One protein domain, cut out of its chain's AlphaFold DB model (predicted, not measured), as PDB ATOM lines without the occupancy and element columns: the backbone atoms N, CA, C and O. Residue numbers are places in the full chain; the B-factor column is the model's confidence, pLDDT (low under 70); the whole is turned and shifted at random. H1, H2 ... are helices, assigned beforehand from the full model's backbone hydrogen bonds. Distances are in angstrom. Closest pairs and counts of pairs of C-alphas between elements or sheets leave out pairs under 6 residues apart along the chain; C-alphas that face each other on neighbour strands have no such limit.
ATOM      1  N   SER A  16      12.518 -51.831  34.830       51.53
ATOM      2  CA  SER A  16      12.774 -52.990  35.703       51.53
ATOM      3  C   SER A  16      11.629 -54.003  35.710       51.53
ATOM      4  O   SER A  16      11.854 -55.171  36.015       51.53
ATOM      5  N   ALA A  17      10.410 -53.572  35.368       50.84
ATOM      6  CA  ALA A  17       9.238 -54.438  35.301       50.84
ATOM      7  C   ALA A  17       9.162 -55.284  34.012       50.84
ATOM      8  O   ALA A  17       8.266 -56.112  33.871       50.84
ATOM      9  N   ILE A  18      10.073 -55.069  33.054       53.78
ATOM     10  CA  ILE A  18       9.916 -55.491  31.649       53.78
ATOM     11  C   ILE A  18      11.038 -56.448  31.213       53.78
ATOM     12  O   ILE A  18      11.297 -56.632  30.029       53.78
ATOM     13  N   ALA A  19      11.722 -57.097  32.156       36.81
ATOM     14  CA  ALA A  19      12.759 -58.066  31.804       36.81
ATOM     15  C   ALA A  19      12.192 -59.372  31.205       36.81
ATOM     16  O   ALA A  19      12.957 -60.153  30.652       36.81
ATOM     17  N   SER A  20      10.874 -59.618  31.294       40.06
ATOM     18  CA  SER A  20      10.265 -60.888  30.868       40.06
ATOM     19  C   SER A  20       8.912 -60.740  30.164       40.06
ATOM     20  O   SER A  20       7.996 -61.535  30.381       40.06
ATOM     21  N   VAL A  21       8.745 -59.726  29.315       45.28
ATOM     22  CA  VAL A  21       7.612 -59.733  28.382       45.28
ATOM     23  C   VAL A  21       8.022 -60.586  27.191       45.28
ATOM     24  O   VAL A  21       8.837 -60.129  26.402       45.28
ATOM     25  N   ILE A  22       7.482 -61.803  27.125       41.81
ATOM     26  CA  ILE A  22       7.348 -62.743  25.992       41.81
ATOM     27  C   ILE A  22       7.592 -64.150  26.549       41.81
ATOM     28  O   ILE A  22       8.728 -64.587  26.680       41.81
ATOM     29  N   ASP A  23       6.504 -64.827  26.904       34.28
ATOM     30  CA  ASP A  23       6.308 -66.227  26.542       34.28
ATOM     31  C   ASP A  23       4.806 -66.536  26.571       34.28
ATOM     32  O   ASP A  23       4.038 -66.004  27.378       34.28
ATOM     33  N   GLU A  59       8.947 -63.723  45.749       44.09
ATOM     34  CA  GLU A  59       8.132 -63.898  44.552       44.09
ATOM     35  C   GLU A  59       6.757 -63.279  44.824       44.09
ATOM     36  O   GLU A  59       5.933 -63.829  45.555       44.09
ATOM     37  N   LEU A  60       6.537 -62.070  44.304       42.00
ATOM     38  CA  LEU A  60       5.259 -61.379  44.402       42.00
ATOM     39  C   LEU A  60       4.443 -61.651  43.139       42.00
ATOM     40  O   LEU A  60       4.779 -61.180  42.055       42.00
ATOM     41  N   LEU A  61       3.338 -62.373  43.296       45.38
ATOM     42  CA  LEU A  61       2.378 -62.599  42.226       45.38
ATOM     43  C   LEU A  61       1.291 -61.515  42.266       45.38
ATOM     44  O   LEU A  61       0.409 -61.533  43.126       45.38
ATOM     45  N   VAL A  62       1.341 -60.570  41.326       45.62
ATOM     46  CA  VAL A  62       0.309 -59.533  41.167       45.62
ATOM     47  C   VAL A  62      -0.798 -60.066  40.256       45.62
ATOM     48  O   VAL A  62      -0.684 -60.048  39.030       45.62
ATOM     49  N   LEU A  63      -1.885 -60.559  40.855       49.25
ATOM     50  CA  LEU A  63      -3.066 -61.031  40.126       49.25
ATOM     51  C   LEU A  63      -4.138 -59.950  40.057       49.25
ATOM     52  O   LEU A  63      -4.556 -59.402  41.074       49.25
ATOM     53  N   ASN A  64      -4.644 -59.702  38.850       50.28
ATOM     54  CA  ASN A  64      -5.824 -58.870  38.657       50.28
ATOM     55  C   ASN A  64      -7.102 -59.663  38.967       50.28
ATOM     56  O   ASN A  64      -7.502 -60.542  38.188       50.28
ATOM     57  N   PHE A  65      -7.739 -59.364  40.096       42.94
ATOM     58  CA  PHE A  65      -9.079 -59.845  40.422       42.94
ATOM     59  C   PHE A  65     -10.083 -58.704  40.275       42.94
ATOM     60  O   PHE A  65     -10.473 -58.084  41.257       42.94
ATOM     61  N   ASP A  66     -10.532 -58.462  39.048       51.50
ATOM     62  CA  ASP A  66     -11.840 -57.847  38.840       51.50
ATOM     63  C   ASP A  66     -12.913 -58.938  38.928       51.50
ATOM     64  O   ASP A  66     -12.826 -59.969  38.250       51.50
ATOM     65  N   LEU A  67     -13.890 -58.715  39.810       42.91
ATOM     66  CA  LEU A  67     -15.054 -59.580  40.025       42.91
ATOM     67  C   LEU A  67     -16.130 -59.377  38.939       42.91
ATOM     68  O   LEU A  67     -17.009 -60.226  38.810       42.91
ATOM     69  N   GLU A  68     -16.027 -58.312  38.128       46.28
ATOM     70  CA  GLU A  68     -16.955 -57.979  37.039       46.28
ATOM     71  C   GLU A  68     -16.201 -57.660  35.724       46.28
ATOM     72  O   GLU A  68     -15.348 -56.768  35.700       46.28
ATOM     73  N   PRO A  69     -16.465 -58.392  34.624       48.72
ATOM     74  CA  PRO A  69     -15.719 -58.259  33.370       48.72
ATOM     75  C   PRO A  69     -15.914 -56.941  32.586       48.72
ATOM     76  O   PRO A  69     -15.120 -56.672  31.684       48.72
ATOM     77  N   GLU A  70     -16.893 -56.097  32.925       51.66
ATOM     78  CA  GLU A  70     -17.353 -54.999  32.054       51.66
ATOM     79  C   GLU A  70     -17.093 -53.568  32.571       51.66
ATOM     80  O   GLU A  70     -17.468 -52.609  31.901       51.66
ATOM     81  N   CYS A  71     -16.461 -53.378  33.735       51.44
ATOM     82  CA  CYS A  71     -16.452 -52.059  34.393       51.44
ATOM     83  C   CYS A  71     -15.236 -51.157  34.070       51.44
ATOM     84  O   CYS A  71     -15.345 -49.934  34.151       51.44
ATOM     85  N   VAL A  72     -14.069 -51.710  33.698       59.53
ATOM     86  CA  VAL A  72     -12.808 -50.934  33.619       59.53
ATOM     87  C   VAL A  72     -12.040 -51.187  32.318       59.53
ATOM     88  O   VAL A  72     -11.851 -52.335  31.912       59.53
ATOM     89  N   ASP A  73     -11.555 -50.105  31.693       75.25
ATOM     90  CA  ASP A  73     -10.719 -50.127  30.484       75.25
ATOM     91  C   ASP A  73      -9.466 -51.010  30.659       75.25
ATOM     92  O   ASP A  73      -8.709 -50.895  31.630       75.25
ATOM     93  N   GLY A  74      -9.247 -51.918  29.704       74.44
ATOM     94  CA  GLY A  74      -8.180 -52.916  29.780       74.44
ATOM     95  C   GLY A  74      -6.767 -52.336  29.668       74.44
ATOM     96  O   GLY A  74      -5.844 -52.875  30.281       74.44
ATOM     97  N   GLU A  75      -6.584 -51.242  28.925       80.44
ATOM     98  CA  GLU A  75      -5.281 -50.581  28.785       80.44
ATOM     99  C   GLU A  75      -4.939 -49.791  30.052       80.44
ATOM    100  O   GLU A  75      -3.811 -49.866  30.542       80.44
ATOM    101  N   LEU A  76      -5.928 -49.111  30.641       80.75
ATOM    102  CA  LEU A  76      -5.792 -48.435  31.930       80.75
ATOM    103  C   LEU A  76      -5.399 -49.415  33.038       80.75
ATOM    104  O   LEU A  76      -4.448 -49.169  33.782       80.75
ATOM    105  N   ARG A  77      -6.086 -50.559  33.112       77.19
ATOM    106  CA  ARG A  77      -5.766 -51.638  34.054       77.19
ATOM    107  C   ARG A  77      -4.324 -52.119  33.882       77.19
ATOM    108  O   ARG A  77      -3.592 -52.214  34.867       77.19
ATOM    109  N   ALA A  78      -3.907 -52.392  32.648       77.75
ATOM    110  CA  ALA A  78      -2.549 -52.833  32.356       77.75
ATOM    111  C   ALA A  78      -1.490 -51.789  32.744       77.75
ATOM    112  O   ALA A  78      -0.460 -52.140  33.315       77.75
ATOM    113  N   ALA A  79      -1.750 -50.506  32.484       82.56
ATOM    114  CA  ALA A  79      -0.847 -49.427  32.869       82.56
ATOM    115  C   ALA A  79      -0.711 -49.310  34.396       82.56
ATOM    116  O   ALA A  79       0.399 -49.171  34.902       82.56
ATOM    117  N   LEU A  80      -1.814 -49.433  35.140       82.25
ATOM    118  CA  LEU A  80      -1.791 -49.427  36.607       82.25
ATOM    119  C   LEU A  80      -1.040 -50.633  37.180       82.25
ATOM    120  O   LEU A  80      -0.281 -50.489  38.136       82.25
ATOM    121  N   GLN A  81      -1.198 -51.811  36.575       76.88
ATOM    122  CA  GLN A  81      -0.402 -52.982  36.945       76.88
ATOM    123  C   GLN A  81       1.083 -52.769  36.667       76.88
ATOM    124  O   GLN A  81       1.907 -53.139  37.496       76.88
ATOM    125  N   TRP A  82       1.424 -52.158  35.530       79.69
ATOM    126  CA  TRP A  82       2.806 -51.840  35.179       79.69
ATOM    127  C   TRP A  82       3.433 -50.875  36.176       79.69
ATOM    128  O   TRP A  82       4.541 -51.123  36.649       79.69
ATOM    129  N   ILE A  83       2.697 -49.838  36.571       81.19
ATOM    130  CA  ILE A  83       3.089 -48.913  37.637       81.19
ATOM    131  C   ILE A  83       3.341 -49.679  38.943       81.19
ATOM    132  O   ILE A  83       4.433 -49.590  39.494       81.19
ATOM    133  N   ALA A  84       2.382 -50.491  39.397       77.25
ATOM    134  CA  ALA A  84       2.511 -51.244  40.644       77.25
ATOM    135  C   ALA A  84       3.688 -52.235  40.623       77.25
ATOM    136  O   ALA A  84       4.454 -52.307  41.580       77.25
ATOM    137  N   ALA A  85       3.864 -52.977  39.527       72.75
ATOM    138  CA  ALA A  85       4.977 -53.907  39.361       72.75
ATOM    139  C   ALA A  85       6.330 -53.177  39.363       72.75
ATOM    140  O   ALA A  85       7.268 -53.626  40.019       72.75
ATOM    141  N   SER A  86       6.414 -52.022  38.697       77.19
ATOM    142  CA  SER A  86       7.628 -51.197  38.647       77.19
ATOM    143  C   SER A  86       7.994 -50.629  40.020       77.19
ATOM    144  O   SER A  86       9.151 -50.725  40.422       77.19
ATOM    145  N   GLU A  87       7.014 -50.124  40.777       76.88
ATOM    146  CA  GLU A  87       7.208 -49.650  42.158       76.88
ATOM    147  C   GLU A  87       7.676 -50.765  43.095       76.88
ATOM    148  O   GLU A  87       8.560 -50.574  43.931       76.88
ATOM    149  N   LEU A  88       7.131 -51.969  42.922       72.38
ATOM    150  CA  LEU A  88       7.479 -53.136  43.732       72.38
ATOM    151  C   LEU A  88       8.769 -53.829  43.261       72.38
ATOM    152  O   LEU A  88       9.234 -54.760  43.916       72.38
ATOM    153  N   GLY A  89       9.372 -53.376  42.153       68.38
ATOM    154  CA  GLY A  89      10.571 -53.980  41.568       68.38
ATOM    155  C   GLY A  89      10.344 -55.395  41.022       68.38
ATOM    156  O   GLY A  89      11.274 -56.199  41.016       68.38
ATOM    157  N   VAL A  90       9.118 -55.711  40.600       64.94
ATOM    158  CA  VAL A  90       8.722 -57.022  40.074       64.94
ATOM    159  C   VAL A  90       8.802 -57.015  38.543       64.94
ATOM    160  O   VAL A  90       8.107 -56.217  37.915       64.94
ATOM    161  N   PRO A  91       9.588 -57.911  37.914       58.66
ATOM    162  CA  PRO A  91       9.855 -57.911  36.472       58.66
ATOM    163  C   PRO A  91       8.755 -58.546  35.593       58.66
ATOM    164  O   PRO A  91       9.066 -59.050  34.513       58.66
ATOM    165  N   ALA A  92       7.491 -58.572  36.035       56.16
ATOM    166  CA  ALA A  92       6.428 -59.307  35.344       56.16
ATOM    167  C   ALA A  92       5.085 -58.565  35.289       56.16
ATOM    168  O   ALA A  92       4.599 -58.037  36.291       56.16
ATOM    169  N   LEU A  93       4.449 -58.612  34.114       59.03
ATOM    170  CA  LEU A  93       3.095 -58.122  33.865       59.03
ATOM    171  C   LEU A  93       2.236 -59.196  33.211       59.03
ATOM    172  O   LEU A  93       2.614 -59.773  32.194       59.03
ATOM    173  N   TYR A  94       1.054 -59.428  33.777       53.28
ATOM    174  CA  TYR A  94       0.118 -60.440  33.301       53.28
ATOM    175  C   TYR A  94      -1.066 -59.799  32.578       53.28
ATOM    176  O   TYR A  94      -1.898 -59.134  33.198       53.28
ATOM    177  N   PHE A  95      -1.183 -60.068  31.276       53.97
ATOM    178  CA  PHE A  95      -2.325 -59.666  30.458       53.97
ATOM    179  C   PHE A  95      -3.322 -60.824  30.343       53.97
ATOM    180  O   PHE A  95      -3.015 -61.881  29.797       53.97
ATOM    181  N   ARG A  96      -4.546 -60.642  30.845       48.84
ATOM    182  CA  ARG A  96      -5.633 -61.613  30.642       48.84
ATOM    183  C   ARG A  96      -6.288 -61.347  29.286       48.84
ATOM    184  O   ARG A  96      -6.841 -60.269  29.113       48.84
ATOM    185  N   LYS A  97      -6.271 -62.335  28.373       50.44
ATOM    186  CA  LYS A  97      -6.988 -62.338  27.076       50.44
ATOM    187  C   LYS A  97      -7.060 -60.951  26.411       50.44
ATOM    188  O   LYS A  97      -8.140 -60.398  26.222       50.44
ATOM    189  N   SER A  98      -5.908 -60.388  26.060       50.16
ATOM    190  CA  SER A  98      -5.853 -59.209  25.196       50.16
ATOM    191  C   SER A  98      -5.836 -59.657  23.734       50.16
ATOM    192  O   SER A  98      -5.057 -60.551  23.404       50.16
ATOM    193  N   PRO A  99      -6.635 -59.058  22.839       51.12
ATOM    194  CA  PRO A  99      -6.493 -59.324  21.414       51.12
ATOM    195  C   PRO A  99      -5.085 -58.912  20.945       51.12
ATOM    196  O   PRO A  99      -4.519 -57.951  21.465       51.12
ATOM    197  N   GLU A 100      -4.519 -59.624  19.969       52.59
ATOM    198  CA  GLU A 100      -3.128 -59.458  19.493       52.59
ATOM    199  C   GLU A 100      -2.754 -57.996  19.189       52.59
ATOM    200  O   GLU A 100      -1.646 -57.542  19.486       52.59
ATOM    201  N   HIS A 101      -3.706 -57.211  18.673       53.06
ATOM    202  CA  HIS A 101      -3.506 -55.793  18.370       53.06
ATOM    203  C   HIS A 101      -3.236 -54.922  19.609       53.06
ATOM    204  O   HIS A 101      -2.569 -53.896  19.488       53.06
ATOM    205  N   ASN A 102      -3.697 -55.322  20.797       62.00
ATOM    206  CA  ASN A 102      -3.441 -54.599  22.044       62.00
ATOM    207  C   ASN A 102      -2.028 -54.871  22.577       62.00
ATOM    208  O   ASN A 102      -1.395 -53.961  23.108       62.00
ATOM    209  N   LEU A 103      -1.484 -56.075  22.365       63.44
ATOM    210  CA  LEU A 103      -0.103 -56.402  22.749       63.44
ATOM    211  C   LEU A 103       0.918 -55.613  21.922       63.44
ATOM    212  O   LEU A 103       1.898 -55.106  22.465       63.44
ATOM    213  N   ALA A 104       0.654 -55.432  20.625       69.19
ATOM    214  CA  ALA A 104       1.498 -54.606  19.763       69.19
ATOM    215  C   ALA A 104       1.576 -53.143  20.247       69.19
ATOM    216  O   ALA A 104       2.652 -52.538  20.226       69.19
ATOM    217  N   LYS A 105       0.457 -52.580  20.731       74.25
ATOM    218  CA  LYS A 105       0.417 -51.226  21.312       74.25
ATOM    219  C   LYS A 105       1.210 -51.140  22.612       74.25
ATOM    220  O   LYS A 105       2.038 -50.241  22.740       74.25
ATOM    221  N   VAL A 106       1.004 -52.091  23.530       74.75
ATOM    222  CA  VAL A 106       1.752 -52.183  24.798       74.75
ATOM    223  C   VAL A 106       3.248 -52.196  24.517       74.75
ATOM    224  O   VAL A 106       3.974 -51.350  25.030       74.75
ATOM    225  N   HIS A 107       3.702 -53.094  23.642       72.25
ATOM    226  CA  HIS A 107       5.113 -53.202  23.288       72.25
ATOM    227  C   HIS A 107       5.672 -51.881  22.742       72.25
ATOM    228  O   HIS A 107       6.781 -51.473  23.088       72.25
ATOM    229  N   ARG A 108       4.898 -51.150  21.932       80.50
ATOM    230  CA  ARG A 108       5.341 -49.856  21.408       80.50
ATOM    231  C   ARG A 108       5.424 -48.771  22.484       80.50
ATOM    232  O   ARG A 108       6.344 -47.956  22.436       80.50
ATOM    233  N   VAL A 109       4.492 -48.753  23.438       83.06
ATOM    234  CA  VAL A 109       4.527 -47.825  24.582       83.06
ATOM    235  C   VAL A 109       5.706 -48.147  25.496       83.06
ATOM    236  O   VAL A 109       6.403 -47.237  25.928       83.06
ATOM    237  N   VAL A 110       5.982 -49.430  25.719       78.06
ATOM    238  CA  VAL A 110       7.155 -49.910  26.458       78.06
ATOM    239  C   VAL A 110       8.452 -49.431  25.806       78.06
ATOM    240  O   VAL A 110       9.294 -48.838  26.471       78.06
ATOM    241  N   GLN A 111       8.590 -49.599  24.488       78.00
ATOM    242  CA  GLN A 111       9.750 -49.086  23.754       78.00
ATOM    243  C   GLN A 111       9.904 -47.568  23.893       78.00
ATOM    244  O   GLN A 111      11.019 -47.079  24.062       78.00
ATOM    245  N   LEU A 112       8.800 -46.821  23.810       83.94
ATOM    246  CA  LEU A 112       8.803 -45.371  23.985       83.94
ATOM    247  C   LEU A 112       9.254 -44.976  25.398       83.94
ATOM    248  O   LEU A 112      10.077 -44.074  25.542       83.94
ATOM    249  N   ALA A 113       8.737 -45.658  26.420       83.38
ATOM    250  CA  ALA A 113       9.080 -45.417  27.814       83.38
ATOM    251  C   ALA A 113      10.573 -45.662  28.078       83.38
ATOM    252  O   ALA A 113      11.229 -44.792  28.648       83.38
ATOM    253  N   GLY A 114      11.128 -46.766  27.564       79.25
ATOM    254  CA  GLY A 114      12.559 -47.061  27.672       79.25
ATOM    255  C   GLY A 114      13.435 -46.057  26.912       79.25
ATOM    256  O   GLY A 114      14.420 -45.557  27.447       79.25
ATOM    257  N   GLN A 115      13.048 -45.662  25.691       82.38
ATOM    258  CA  GLN A 115      13.766 -44.625  24.925       82.38
ATOM    259  C   GLN A 115      13.811 -43.274  25.644       82.38
ATOM    260  O   GLN A 115      14.762 -42.513  25.477       82.38
ATOM    261  N   LYS A 116      12.772 -42.971  26.422       84.81
ATOM    262  CA  LYS A 116      12.643 -41.724  27.173       84.81
ATOM    263  C   LYS A 116      13.067 -41.838  28.633       84.81
ATOM    264  O   LYS A 116      12.901 -40.860  29.357       84.81
ATOM    265  N   ALA A 117      13.599 -42.990  29.046       85.31
ATOM    266  CA  ALA A 117      13.977 -43.279  30.425       85.31
ATOM    267  C   ALA A 117      12.866 -42.913  31.428       85.31
ATOM    268  O   ALA A 117      13.117 -42.254  32.438       85.31
ATOM    269  N   TRP A 118      11.621 -43.289  31.116       86.56
ATOM    270  CA  TRP A 118      10.479 -42.980  31.972       86.56
ATOM    271  C   TRP A 118      10.648 -43.588  33.363       86.56
ATOM    272  O   TRP A 118      10.965 -44.768  33.538       86.56
ATOM    273  N   ARG A 119      10.372 -42.769  34.372       86.75
ATOM    274  CA  ARG A 119      10.153 -43.218  35.744       86.75
ATOM    275  C   ARG A 119       8.684 -43.571  35.926       86.75
ATOM    276  O   ARG A 119       7.827 -43.166  35.135       86.75
ATOM    277  N   VAL A 120       8.362 -44.292  36.996       84.19
ATOM    278  CA  VAL A 120       6.963 -44.595  37.329       84.19
ATOM    279  C   VAL A 120       6.115 -43.327  37.390       84.19
ATOM    280  O   VAL A 120       4.995 -43.313  36.879       84.19
ATOM    281  N   GLY A 121       6.666 -42.240  37.939       85.75
ATOM    282  CA  GLY A 121       5.994 -40.944  37.988       85.75
ATOM    283  C   GLY A 121       5.582 -40.408  36.613       85.75
ATOM    284  O   GLY A 121       4.516 -39.803  36.502       85.75
ATOM    285  N   ASP A 122       6.356 -40.666  35.556       90.69
ATOM    286  CA  ASP A 122       6.041 -40.219  34.193       90.69
ATOM    287  C   ASP A 122       4.860 -40.999  33.610       90.69
ATOM    288  O   ASP A 122       3.924 -40.408  33.058       90.69
ATOM    289  N   LEU A 123       4.865 -42.326  33.784       89.25
ATOM    290  CA  LEU A 123       3.773 -43.193  33.343       89.25
ATOM    291  C   LEU A 123       2.490 -42.916  34.139       89.25
ATOM    292  O   LEU A 123       1.421 -42.764  33.545       89.25
ATOM    293  N   PHE A 124       2.593 -42.772  35.462       90.19
ATOM    294  CA  PHE A 124       1.469 -42.398  36.323       90.19
ATOM    295  C   PHE A 124       0.891 -41.034  35.926       90.19
ATOM    296  O   PHE A 124      -0.323 -40.888  35.784       90.19
ATOM    297  N   SER A 125       1.752 -40.049  35.653       91.50
ATOM    298  CA  SER A 125       1.324 -38.726  35.185       91.50
ATOM    299  C   SER A 125       0.606 -38.792  33.836       91.50
ATOM    300  O   SER A 125      -0.391 -38.097  33.636       91.50
ATOM    301  N   ALA A 126       1.075 -39.630  32.905       92.69
ATOM    302  CA  ALA A 126       0.405 -39.843  31.624       92.69
ATOM    303  C   ALA A 126      -0.984 -40.479  31.807       92.69
ATOM    304  O   ALA A 126      -1.946 -40.019  31.193       92.69
ATOM    305  N   VAL A 127      -1.107 -41.473  32.689       90.06
ATOM    306  CA  VAL A 127      -2.393 -42.098  33.035       90.06
ATOM    307  C   VAL A 127      -3.357 -41.077  33.644       90.06
ATOM    308  O   VAL A 127      -4.495 -40.967  33.194       90.06
ATOM    309  N   ALA A 128      -2.902 -40.267  34.603       90.44
ATOM    310  CA  ALA A 128      -3.730 -39.234  35.224       90.44
ATOM    311  C   ALA A 128      -4.221 -38.185  34.207       90.44
ATOM    312  O   ALA A 128      -5.395 -37.814  34.212       90.44
ATOM    313  N   GLN A 129      -3.345 -37.746  33.294       92.25
ATOM    314  CA  GLN A 129      -3.700 -36.834  32.197       92.25
ATOM    315  C   GLN A 129      -4.737 -37.452  31.253       92.25
ATOM    316  O   GLN A 129      -5.667 -36.769  30.825       92.25
ATOM    317  N   PHE A 130      -4.601 -38.742  30.944       91.06
ATOM    318  CA  PHE A 130      -5.579 -39.450  30.128       91.06
ATOM    319  C   PHE A 130      -6.944 -39.531  30.817       91.06
ATOM    320  O   PHE A 130      -7.950 -39.259  30.170       91.06
ATOM    321  N   CYS A 131      -7.004 -39.827  32.120       87.69
ATOM    322  CA  CYS A 131      -8.266 -39.855  32.865       87.69
ATOM    323  C   CYS A 131      -8.991 -38.498  32.843       87.69
ATOM    324  O   CYS A 131     -10.207 -38.462  32.674       87.69
ATOM    325  N   GLN A 132      -8.255 -37.389  32.961       89.69
ATOM    326  CA  GLN A 132      -8.824 -36.040  32.843       89.69
ATOM    327  C   GLN A 132      -9.380 -35.787  31.436       89.69
ATOM    328  O   GLN A 132     -10.518 -35.350  31.283       89.69
ATOM    329  N   LEU A 133      -8.609 -36.131  30.399       89.12
ATOM    330  CA  LEU A 133      -9.049 -36.003  29.009       89.12
ATOM    331  C   LEU A 133     -10.281 -36.868  28.710       89.12
ATOM    332  O   LEU A 133     -11.171 -36.425  27.988       89.12
ATOM    333  N   HIS A 134     -10.320 -38.092  29.235       85.88
ATOM    334  CA  HIS A 134     -11.437 -39.017  29.078       85.88
ATOM    335  C   HIS A 134     -12.720 -38.363  29.599       85.88
ATOM    336  O   HIS A 134     -13.675 -38.218  28.837       85.88
ATOM    337  N   GLN A 135     -12.690 -37.861  30.838       84.50
ATOM    338  CA  GLN A 135     -13.816 -37.145  31.435       84.50
ATOM    339  C   GLN A 135     -14.227 -35.953  30.561       84.50
ATOM    340  O   GLN A 135     -15.395 -35.828  30.202       84.50
ATOM    341  N   ASP A 136     -13.289 -35.102  30.145       86.38
ATOM    342  CA  ASP A 136     -13.595 -33.933  29.310       86.38
ATOM    343  C   ASP A 136     -14.243 -34.292  27.960       86.38
ATOM    344  O   ASP A 136     -15.134 -33.584  27.477       86.38
ATOM    345  N   LEU A 137     -13.793 -35.376  27.321       86.31
ATOM    346  CA  LEU A 137     -14.320 -35.840  26.037       86.31
ATOM    347  C   LEU A 137     -15.703 -36.481  26.183       86.31
ATOM    348  O   LEU A 137     -16.565 -36.209  25.343       86.31
ATOM    349  N   GLU A 138     -15.941 -37.242  27.252       82.31
ATOM    350  CA  GLU A 138     -17.257 -37.803  27.578       82.31
ATOM    351  C   GLU A 138     -18.296 -36.702  27.801       82.31
ATOM    352  O   GLU A 138     -19.355 -36.722  27.171       82.31
ATOM    353  N   HIS A 139     -17.967 -35.667  28.584       83.19
ATOM    354  CA  HIS A 139     -18.856 -34.514  28.791       83.19
ATOM    355  C   HIS A 139     -19.189 -33.777  27.484       83.19
ATOM    356  O   HIS A 139     -20.239 -33.146  27.367       83.19
ATOM    357  N   ARG A 140     -18.295 -33.835  26.489       86.44
ATOM    358  CA  ARG A 140     -18.479 -33.208  25.171       86.44
ATOM    359  C   ARG A 140     -19.028 -34.159  24.104       86.44
ATOM    360  O   ARG A 140     -19.137 -33.737  22.951       86.44
ATOM    361  N   GLY A 141     -19.347 -35.408  24.453       82.44
ATOM    362  CA  GLY A 141     -19.854 -36.424  23.524       82.44
ATOM    363  C   GLY A 141     -18.883 -36.763  22.390       82.44
ATOM    364  O   GLY A 141     -19.314 -37.074  21.279       82.44
ATOM    365  N   ARG A 142     -17.571 -36.636  22.624       82.88
ATOM    366  CA  ARG A 142     -16.529 -36.931  21.630       82.88
ATOM    367  C   ARG A 142     -15.957 -38.335  21.838       82.88
ATOM    368  O   ARG A 142     -15.863 -38.781  22.976       82.88
ATOM    369  N   PRO A 143     -15.519 -39.012  20.762       81.81
ATOM    370  CA  PRO A 143     -14.884 -40.316  20.890       81.81
ATOM    371  C   PRO A 143     -13.566 -40.200  21.663       81.81
ATOM    372  O   PRO A 143     -12.719 -39.359  21.343       81.81
ATOM    373  N   VAL A 144     -13.400 -41.062  22.666       81.31
ATOM    374  CA  VAL A 144     -12.187 -41.147  23.482       81.31
ATOM    375  C   VAL A 144     -11.200 -42.109  22.806       81.31
ATOM    376  O   VAL A 144     -11.593 -43.220  22.448       81.31
ATOM    377  N   PRO A 145      -9.938 -41.705  22.564       86.25
ATOM    378  CA  PRO A 145      -8.917 -42.620  22.058       86.25
ATOM    379  C   PRO A 145      -8.543 -43.662  23.120       86.25
ATOM    380  O   PRO A 145      -8.716 -43.416  24.309       86.25
ATOM    381  N   SER A 146      -7.961 -44.791  22.711       87.94
ATOM    382  CA  SER A 146      -7.363 -45.730  23.670       87.94
ATOM    383  C   SER A 146      -6.189 -45.067  24.410       87.94
ATOM    384  O   SER A 146      -5.538 -44.164  23.865       87.94
ATOM    385  N   LEU A 147      -5.905 -45.495  25.644       87.50
ATOM    386  CA  LEU A 147      -4.811 -44.949  26.454       87.50
ATOM    387  C   LEU A 147      -3.472 -45.060  25.719       87.50
ATOM    388  O   LEU A 147      -2.736 -44.077  25.609       87.50
ATOM    389  N   PHE A 148      -3.155 -46.239  25.187       87.38
ATOM    390  CA  PHE A 148      -1.887 -46.472  24.506       87.38
ATOM    391  C   PHE A 148      -1.796 -45.710  23.188       87.38
ATOM    392  O   PHE A 148      -0.753 -45.118  22.911       87.38
ATOM    393  N   ASP A 149      -2.880 -45.616  22.414       90.25
ATOM    394  CA  ASP A 149      -2.892 -44.797  21.199       90.25
ATOM    395  C   ASP A 149      -2.681 -43.310  21.522       90.25
ATOM    396  O   ASP A 149      -1.931 -42.610  20.830       90.25
ATOM    397  N   TRP A 150      -3.295 -42.819  22.603       92.31
ATOM    398  CA  TRP A 150      -3.097 -41.452  23.075       92.31
ATOM    399  C   TRP A 150      -1.650 -41.204  23.519       92.31
ATOM    400  O   TRP A 150      -1.053 -40.206  23.100       92.31
ATOM    401  N   ILE A 151      -1.049 -42.119  24.289       90.31
ATOM    402  CA  ILE A 151       0.356 -42.031  24.714       90.31
ATOM    403  C   ILE A 151       1.289 -42.010  23.494       90.31
ATOM    404  O   ILE A 151       2.120 -41.110  23.362       90.31
ATOM    405  N   LEU A 152       1.115 -42.948  22.558       89.19
ATOM    406  CA  LEU A 152       1.941 -43.065  21.349       89.19
ATOM    407  C   LEU A 152       1.817 -41.868  20.404       89.19
ATOM    408  O   LEU A 152       2.696 -41.650  19.562       89.19
ATOM    409  N   LYS A 153       0.727 -41.105  20.504       89.50
ATOM    410  CA  LYS A 153       0.509 -39.886  19.727       89.50
ATOM    411  C   LYS A 153       1.065 -38.645  20.417       89.50
ATOM    412  O   LYS A 153       1.617 -37.782  19.743       89.50
ATOM    413  N   THR A 154       0.898 -38.534  21.733       87.56
ATOM    414  CA  THR A 154       1.185 -37.300  22.485       87.56
ATOM    415  C   THR A 154       2.566 -37.266  23.120       87.56
ATOM    416  O   THR A 154       3.075 -36.182  23.390       87.56
ATOM    417  N   LYS A 155       3.181 -38.427  23.357       81.56
ATOM    418  CA  LYS A 155       4.441 -38.533  24.092       81.56
ATOM    419  C   LYS A 155       5.611 -39.050  23.250       81.56
ATOM    420  O   LYS A 155       6.581 -39.501  23.849       81.56
ATOM    421  N   ARG A 156       5.549 -38.971  21.912       71.31
ATOM    422  CA  ARG A 156       6.677 -39.297  21.008       71.31
ATOM    423  C   ARG A 156       7.935 -38.512  21.316       71.31
ATOM    424  O   ARG A 156       7.826 -37.343  21.744       71.31
TER     425      ARG A 156
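Overview. This is residues 16 to 23 and 59 to 156 of the 156 residues of the protein "A-kinase anchor protein SPHKAP" of Anabarilius grahami (UniProt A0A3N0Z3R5). The longest helix, H3, lies side by side with H1, running opposite ways, but this holds for the part from 120 to 127 of H3, and the rest of H3 runs on past that contact. On one side of this pair the short helix H4 crosses H3, and H2 packs on H4 at a steep angle; the loop residues 67 to 72 stick out from the body. The printed part has 106 residues with four named helices, in the order H1, H2, H3, H4, and no named strand; the class is all helix, with mostly crossed packing. It is compact, with a radius of gyration of the C-alphas of 14.0 A, and spans 45 by 35 by 25 A.

Along the chain. H3 is residues 120 to 139, 29.0 A from first to last C-alpha, from C-alpha 120 at (6.963, -44.595, 37.329) to C-alpha 139 at (-18.856, -34.514, 28.791). H1 is residues 74 to 87, 20.0 A long, and begins at C-alpha 74 at (-8.180, -52.916, 29.780). H4 is residues 147 to 154, with C-alpha 154 at (1.185, -37.300, 22.485). H2 is residues 100 to 115, 23.1 A long.

Arrangement. H3 touches H1 with residues 120 to 127 alone; the closest C-alphas are those of Ile 83 and Val 120, 5.8 A apart. The two stand at a shallow tilt of 24 degrees and run opposite ways. H3 touches H4 with residues 126 to 130 alone, about perpendicular at 81 degrees; the closest C-alphas, of Phe 130 and Leu 147, are 6.7 A apart. H4 touches H2, where residues 105 to 112 of H2 alone take part; the closest C-alphas are those of Lys 105 and Phe 148, 6.2 A apart. H2 and H4 run the same way at a steep tilt of 46 degrees. H1 and H4 only just touch, with 3 pairs of C-alphas within 8 A, through residues 75 to 76 of H1 alone; the closest C-alphas are those of Glu 75 and Leu 147, 6.1 A apart. H2 and H3 are close but not clearly touching, with the C-alphas of Ala 113 and Leu 123 closest at 8.0 A. H1 and H2 are near each other, with 8 pairs of C-alphas within 10 A. Each O i to N i+4 pair is within hydrogen-bond range in H1, H3 and H4, and 11 of 12 in H2.

Size, cuts and confidence. The C-alphas farthest apart are those of Glu 59 and Arg 140, at 45.0 A. Residues 24 to 58 are not printed, and C-alphas 23 and 59 are 18.3 A apart across the cut. The link from H1 to H2 is long, that from H2 to H3 tight and that from H3 to H4 short. Mean pLDDT of the printed part is 71.9; residues 16 to 23, 59 to 72 and 89 to 104 are under 70.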